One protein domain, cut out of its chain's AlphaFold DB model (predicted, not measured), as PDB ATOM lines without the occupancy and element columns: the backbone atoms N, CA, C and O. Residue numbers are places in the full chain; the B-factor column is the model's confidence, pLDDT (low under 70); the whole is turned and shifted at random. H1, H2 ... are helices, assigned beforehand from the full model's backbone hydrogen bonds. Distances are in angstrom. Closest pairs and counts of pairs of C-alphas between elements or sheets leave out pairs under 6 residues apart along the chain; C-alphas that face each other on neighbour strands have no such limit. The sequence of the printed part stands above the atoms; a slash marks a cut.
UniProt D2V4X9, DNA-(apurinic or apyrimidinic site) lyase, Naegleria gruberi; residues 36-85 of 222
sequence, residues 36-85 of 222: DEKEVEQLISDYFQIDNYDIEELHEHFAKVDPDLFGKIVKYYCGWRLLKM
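This is residues 36 to 85 of the 222 residues of the protein "DNA-(apurinic or apyrimidinic site) lyase" of Naegleria gruberi (UniProt D2V4X9). The chain makes a long, open loop: H1 at one end, H2 farther along the same long axis, and little H3 packing on H2 where the path turns back. The unnamed stretch of residues 74 to 85 then returns towards the end of H1. The 50 printed residues, with three named helices in the order H1, H2, H3 and no named strand, are all helix in class and loose, with a radius of gyration of the C-alphas of 13.6 A and spans of 45 by 16 by 16 A.

H1, residues 37 to 48, begins at C-alpha 37 (-51.449, -18.357, 39.984) and is 16.4 A long. H2, residues 55 to 65, measures 15.1 A. H3, residues 70 to 73, ends at C-alpha 73 (-19.167, -4.469, 35.377).

H1 is apart from H2 and H3. H2 and H3 touch; their closest C-alphas, of Ala 63 and Gly 71, are 4.0 A apart. In H1 and H2 every O i to N i+4 pair is within hydrogen-bond range; H3 is too short for one.

The C-alphas farthest apart, of Asp 36 and Asp 68, are 45.5 A apart. The printed part has no cut, no link is long, and no printed residue is under 70 in pLDDT.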
ATOM      1  N   ASP A  36     -55.588 -16.483  40.976       83.75
ATOM      2  CA  ASP A  36     -55.148 -17.326  39.872       83.75
ATOM      3  C   ASP A  36     -53.623 -17.205  39.777       83.75
ATOM      4  O   ASP A  36     -53.092 -16.135  39.468       83.75
ATOM      5  N   GLU A  37     -52.912 -18.294  40.071       86.06
ATOM      6  CA  GLU A  37     -51.449 -18.357  39.984       86.06
ATOM      7  C   GLU A  37     -50.949 -17.863  38.622       86.06
ATOM      8  O   GLU A  37     -49.946 -17.153  38.557       86.06
ATOM      9  N   LYS A  38     -51.697 -18.139  37.545       87.75
ATOM     10  CA  LYS A  38     -51.351 -17.686  36.193       87.75
ATOM     11  C   LYS A  38     -51.459 -16.177  36.034       87.75
ATOM     12  O   LYS A  38     -50.671 -15.579  35.309       87.75
ATOM     13  N   GLU A  39     -52.426 -15.546  36.694       88.19
ATOM     14  CA  GLU A  39     -52.576 -14.090  36.668       88.19
ATOM     15  C   GLU A  39     -51.398 -13.416  37.383       88.19
ATOM     16  O   GLU A  39     -50.848 -12.428  36.892       88.19
ATOM     17  N   VAL A  40     -50.972 -13.975  38.521       88.06
ATOM     18  CA  VAL A  40     -49.808 -13.483  39.272       88.06
ATOM     19  C   VAL A  40     -48.520 -13.688  38.476       88.06
ATOM     20  O   VAL A  40     -47.713 -12.763  38.378       88.06
ATOM     21  N   GLU A  41     -48.336 -14.859  37.869       89.56
ATOM     22  CA  GLU A  41     -47.186 -15.156  37.010       89.56
ATOM     23  C   GLU A  41     -47.114 -14.187  35.825       89.56
ATOM     24  O   GLU A  41     -46.067 -13.585  35.576       89.56
ATOM     25  N   GLN A  42     -48.241 -13.949  35.149       91.12
ATOM     26  CA  GLN A  42     -48.307 -13.011  34.032       91.12
ATOM     27  C   GLN A  42     -47.997 -11.574  34.467       91.12
ATOM     28  O   GLN A  42     -47.315 -10.847  33.740       91.12
ATOM     29  N   LEU A  43     -48.470 -11.165  35.648       90.31
ATOM     30  CA  LEU A  43     -48.175  -9.853  36.214       90.31
ATOM     31  C   LEU A  43     -46.680  -9.691  36.517       90.31
ATOM     32  O   LEU A  43     -46.085  -8.670  36.167       90.31
ATOM     33  N   ILE A  44     -46.069 -10.690  37.156       90.81
ATOM     34  CA  ILE A  44     -44.633 -10.696  37.462       90.81
ATOM     35  C   ILE A  44     -43.826 -10.657  36.163       90.81
ATOM     36  O   ILE A  44     -42.900  -9.850  36.050       90.81
ATOM     37  N   SER A  45     -44.195 -11.475  35.172       92.44
ATOM     38  CA  SER A  45     -43.528 -11.483  33.871       92.44
ATOM     39  C   SER A  45     -43.600 -10.116  33.187       92.44
ATOM     40  O   SER A  45     -42.566  -9.605  32.753       92.44
ATOM     41  N   ASP A  46     -44.769  -9.463  33.173       92.31
ATOM     42  CA  ASP A  46     -44.921  -8.134  32.564       92.31
ATOM     43  C   ASP A  46     -44.115  -7.058  33.311       92.31
ATOM     44  O   ASP A  46     -43.419  -6.252  32.690       92.31
ATOM     45  N   TYR A  47     -44.154  -7.066  34.647       92.69
ATOM     46  CA  TYR A  47     -43.477  -6.070  35.482       92.69
ATOM     47  C   TYR A  47     -41.948  -6.160  35.396       92.69
ATOM     48  O   TYR A  47     -41.270  -5.138  35.248       92.69
ATOM     49  N   PHE A  48     -41.391  -7.375  35.452       92.81
ATOM     50  CA  PHE A  48     -39.949  -7.617  35.310       92.81
ATOM     51  C   PHE A  48     -39.494  -7.754  33.851       92.81
ATOM     52  O   PHE A  48     -38.292  -7.874  33.600       92.81
ATOM     53  N   GLN A  49     -40.430  -7.714  32.899       93.50
ATOM     54  CA  GLN A  49     -40.192  -7.903  31.468       93.50
ATOM     55  C   GLN A  49     -39.424  -9.205  31.186       93.50
ATOM     56  O   GLN A  49     -38.398  -9.196  30.504       93.50
ATOM     57  N   ILE A  50     -39.884 -10.310  31.783       92.81
ATOM     58  CA  ILE A  50     -39.204 -11.612  31.723       92.81
ATOM     59  C   ILE A  50     -39.247 -12.161  30.299       92.81
ATOM     60  O   ILE A  50     -38.192 -12.446  29.739       92.81
ATOM     61  N   ASP A  51     -40.438 -12.218  29.701       91.69
ATOM     62  CA  ASP A  51     -40.637 -12.811  28.371       91.69
ATOM     63  C   ASP A  51     -40.238 -11.869  27.223       91.69
ATOM     64  O   ASP A  51     -39.999 -12.304  26.097       91.69
ATOM     65  N   ASN A  52     -40.165 -10.563  27.489       90.56
ATOM     66  CA  ASN A  52     -39.920  -9.550  26.460       90.56
ATOM     67  C   ASN A  52     -38.438  -9.397  26.096       90.56
ATOM     68  O   ASN A  52     -38.142  -8.928  24.997       90.56
ATOM     69  N   TYR A  53     -37.524  -9.722  27.017       92.25
ATOM     70  CA  TYR A  53     -36.091  -9.510  26.830       92.25
ATOM     71  C   TYR A  53     -35.258 -10.634  27.439       92.25
ATOM     72  O   TYR A  53     -35.292 -10.871  28.654       92.25
ATOM     73  N   ASP A  54     -34.415 -11.233  26.600       92.69
ATOM     74  CA  ASP A  54     -33.303 -12.058  27.048       92.69
ATOM     75  C   ASP A  54     -32.179 -11.149  27.573       92.69
ATOM     76  O   ASP A  54     -31.473 -10.462  26.830       92.69
ATOM     77  N   ILE A  55     -32.053 -11.096  28.898       91.88
ATOM     78  CA  ILE A  55     -31.059 -10.255  29.570       91.88
ATOM     79  C   ILE A  55     -29.646 -10.789  29.377       91.88
ATOM     80  O   ILE A  55     -28.713  -9.991  29.358       91.88
ATOM     81  N   GLU A  56     -29.470 -12.102  29.229       91.31
ATOM     82  CA  GLU A  56     -28.149 -12.683  28.989       91.31
ATOM     83  C   GLU A  56     -27.661 -12.279  27.599       91.31
ATOM     84  O   GLU A  56     -26.555 -11.747  27.475       91.31
ATOM     85  N   GLU A  57     -28.524 -12.386  26.585       93.69
ATOM     86  CA  GLU A  57     -28.222 -11.931  25.225       93.69
ATOM     87  C   GLU A  57     -27.900 -10.426  25.182       93.69
ATOM     88  O   GLU A  57     -26.886 -10.014  24.607       93.69
ATOM     89  N   LEU A  58     -28.714  -9.586  25.834       93.31
ATOM     90  CA  LEU A  58     -28.476  -8.139  25.902       93.31
ATOM     91  C   LEU A  58     -27.166  -7.801  26.620       93.31
ATOM     92  O   LEU A  58     -26.402  -6.949  26.161       93.31
ATOM     93  N   HIS A  59     -26.882  -8.470  27.734       92.38
ATOM     94  CA  HIS A  59     -25.645  -8.282  28.481       92.38
ATOM     95  C   HIS A  59     -24.419  -8.691  27.669       92.38
ATOM     96  O   HIS A  59     -23.423  -7.963  27.668       92.38
ATOM     97  N   GLU A  60     -24.482  -9.808  26.943       93.19
ATOM     98  CA  GLU A  60     -23.421 -10.204  26.021       93.19
ATOM     99  C   GLU A  60     -23.220  -9.177  24.910       93.19
ATOM    100  O   GLU A  60     -22.082  -8.848  24.568       93.19
ATOM    101  N   HIS A  61     -24.310  -8.668  24.336       94.94
ATOM    102  CA  HIS A  61     -24.251  -7.650  23.299       94.94
ATOM    103  C   HIS A  61     -23.582  -6.369  23.814       94.94
ATOM    104  O   HIS A  61     -22.607  -5.905  23.222       94.94
ATOM    105  N   PHE A  62     -24.027  -5.832  24.953       94.38
ATOM    106  CA  PHE A  62     -23.434  -4.632  25.548       94.38
ATOM    107  C   PHE A  62     -21.978  -4.847  25.970       94.38
ATOM    108  O   PHE A  62     -21.152  -3.962  25.764       94.38
ATOM    109  N   ALA A  63     -21.621  -6.034  26.468       94.25
ATOM    110  CA  ALA A  63     -20.236  -6.374  26.787       94.25
ATOM    111  C   ALA A  63     -19.337  -6.460  25.542       94.25
ATOM    112  O   ALA A  63     -18.141  -6.194  25.642       94.25
ATOM    113  N   LYS A  64     -19.883  -6.820  24.372       96.00
ATOM    114  CA  LYS A  64     -19.156  -6.793  23.090       96.00
ATOM    115  C   LYS A  64     -18.970  -5.363  22.574       96.00
ATOM    116  O   LYS A  64     -17.913  -5.062  22.028       96.00
ATOM    117  N   VAL A  65     -19.976  -4.498  22.739       96.88
ATOM    118  CA  VAL A  65     -19.937  -3.085  22.309       96.88
ATOM    119  C   VAL A  65     -19.025  -2.240  23.204       96.88
ATOM    120  O   VAL A  65     -18.289  -1.398  22.696       96.88
ATOM    121  N   ASP A  66     -19.031  -2.490  24.514       95.62
ATOM    122  CA  ASP A  66     -18.196  -1.806  25.506       95.62
ATOM    123  C   ASP A  66     -17.486  -2.819  26.431       95.62
ATOM    124  O   ASP A  66     -17.898  -3.059  27.575       95.62
ATOM    125  N   PRO A  67     -16.399  -3.454  25.948       95.56
ATOM    126  CA  PRO A  67     -15.683  -4.474  26.712       95.56
ATOM    127  C   PRO A  67     -14.976  -3.922  27.949       95.56
ATOM    128  O   PRO A  67     -14.779  -4.641  28.934       95.56
ATOM    129  N   ASP A  68     -14.563  -2.655  27.897       95.44
ATOM    130  CA  ASP A  68     -13.694  -2.064  28.905       95.44
ATOM    131  C   ASP A  68     -14.433  -1.569  30.140       95.44
ATOM    132  O   ASP A  68     -13.852  -1.632  31.230       95.44
ATOM    133  N   LEU A  69     -15.680  -1.121  29.994       93.94
ATOM    134  CA  LEU A  69     -16.513  -0.687  31.107       93.94
ATOM    135  C   LEU A  69     -17.652  -1.684  31.351       93.94
ATOM    136  O   LEU A  69     -17.619  -2.387  32.369       93.94
ATOM    137  N   PHE A  70     -18.617  -1.816  30.435       94.00
ATOM    138  CA  PHE A  70     -19.757  -2.718  30.640       94.00
ATOM    139  C   PHE A  70     -19.327  -4.184  30.809       94.00
ATOM    140  O   PHE A  70     -19.733  -4.843  31.771       94.00
ATOM    141  N   GLY A  71     -18.436  -4.682  29.945       93.62
ATOM    142  CA  GLY A  71     -17.943  -6.064  29.994       93.62
ATOM    143  C   GLY A  71     -17.224  -6.439  31.299       93.62
ATOM    144  O   GLY A  71     -17.201  -7.612  31.684       93.62
ATOM    145  N   LYS A  72     -16.669  -5.459  32.025       94.12
ATOM    146  CA  LYS A  72     -16.093  -5.666  33.365       94.12
ATOM    147  C   LYS A  72     -17.167  -5.622  34.455       94.12
ATOM    148  O   LYS A  72     -17.137  -6.461  35.351       94.12
ATOM    149  N   ILE A  73     -18.112  -4.683  34.371       91.94
ATOM    150  CA  ILE A  73     -19.167  -4.469  35.377       91.94
ATOM    151  C   ILE A  73     -20.155  -5.639  35.417       91.94
ATOM    152  O   ILE A  73     -20.471  -6.133  36.498       91.94
ATOM    153  N   VAL A  74     -20.609  -6.122  34.259       91.94
ATOM    154  CA  VAL A  74     -21.691  -7.119  34.180       91.94
ATOM    155  C   VAL A  74     -21.337  -8.463  34.830       91.94
ATOM    156  O   VAL A  74     -22.215  -9.174  35.309       91.94
ATOM    157  N   LYS A  75     -20.040  -8.776  34.957       88.31
ATOM    158  CA  LYS A  75     -19.540  -9.958  35.683       88.31
ATOM    159  C   LYS A  75     -19.876  -9.932  37.175       88.31
ATOM    160  O   LYS A  75     -19.986 -10.985  37.792       88.31
ATOM    161  N   TYR A  76     -20.006  -8.737  37.750       89.62
ATOM    162  CA  TYR A  76     -20.355  -8.530  39.157       89.62
ATOM    163  C   TYR A  76     -21.845  -8.237  39.354       89.62
ATOM    164  O   TYR A  76     -22.361  -8.396  40.458       89.62
ATOM    165  N   TYR A  77     -22.527  -7.807  38.293       83.38
ATOM    166  CA  TYR A  77     -23.899  -7.318  38.326       83.38
ATOM    167  C   TYR A  77     -24.748  -8.003  37.252       83.38
ATOM    168  O   TYR A  77     -25.205  -7.386  36.291       83.38
ATOM    169  N   CYS A  78     -24.939  -9.310  37.414       80.69
ATOM    170  CA  CYS A  78     -25.795 -10.101  36.539       80.69
ATOM    171  C   CYS A  78     -27.285  -9.914  36.881       80.69
ATOM    172  O   CYS A  78     -27.654  -9.588  38.012       80.69
ATOM    173  N   GLY A  79     -28.154 -10.108  35.883       83.56
ATOM    174  CA  GLY A  79     -29.610 -10.109  36.068       83.56
ATOM    175  C   GLY A  79     -30.271  -8.741  36.281       83.56
ATOM    176  O   GLY A  79     -31.431  -8.693  36.686       83.56
ATOM    177  N   TRP A  80     -29.575  -7.627  36.029       87.44
ATOM    178  CA  TRP A  80     -30.203  -6.305  36.034       87.44
ATOM    179  C   TRP A  80     -31.274  -6.195  34.949       87.44
ATOM    180  O   TRP A  80     -31.024  -6.438  33.774       87.44
ATOM    181  N   ARG A  81     -32.479  -5.805  35.368       91.19
ATOM    182  CA  ARG A  81     -33.651  -5.626  34.509       91.19
ATOM    183  C   ARG A  81     -34.197  -4.220  34.682       91.19
ATOM    184  O   ARG A  81     -34.201  -3.681  35.789       91.19
ATOM    185  N   LEU A  82     -34.684  -3.642  33.589       91.81
ATOM    186  CA  LEU A  82     -35.500  -2.437  33.646       91.81
ATOM    187  C   LEU A  82     -36.943  -2.848  33.948       91.81
ATOM    188  O   LEU A  82     -37.482  -3.723  33.275       91.81
ATOM    189  N   LEU A  83     -37.568  -2.231  34.948       93.50
ATOM    190  CA  LEU A  83     -38.944  -2.553  35.335       93.50
ATOM    191  C   LEU A  83     -39.956  -1.819  34.457       93.50
ATOM    192  O   LEU A  83     -39.760  -0.653  34.100       93.50
ATOM    193  N   LYS A  84     -41.078  -2.479  34.167       93.38
ATOM    194  CA  LYS A  84     -42.234  -1.880  33.501       93.38
ATOM    195  C   LYS A  84     -43.220  -1.355  34.548       93.38
ATOM    196  O   LYS A  84     -44.242  -1.963  34.844       93.38
ATOM    197  N   MET A  85     -42.882  -0.202  35.112       91.94
ATOM    198  CA  MET A  85     -43.653   0.462  36.168       91.94
ATOM    199  C   MET A  85     -44.989   1.034  35.663       91.94
ATOM    200  O   MET A  85     -45.168   1.257  34.465       91.94
TER     201      MET A  85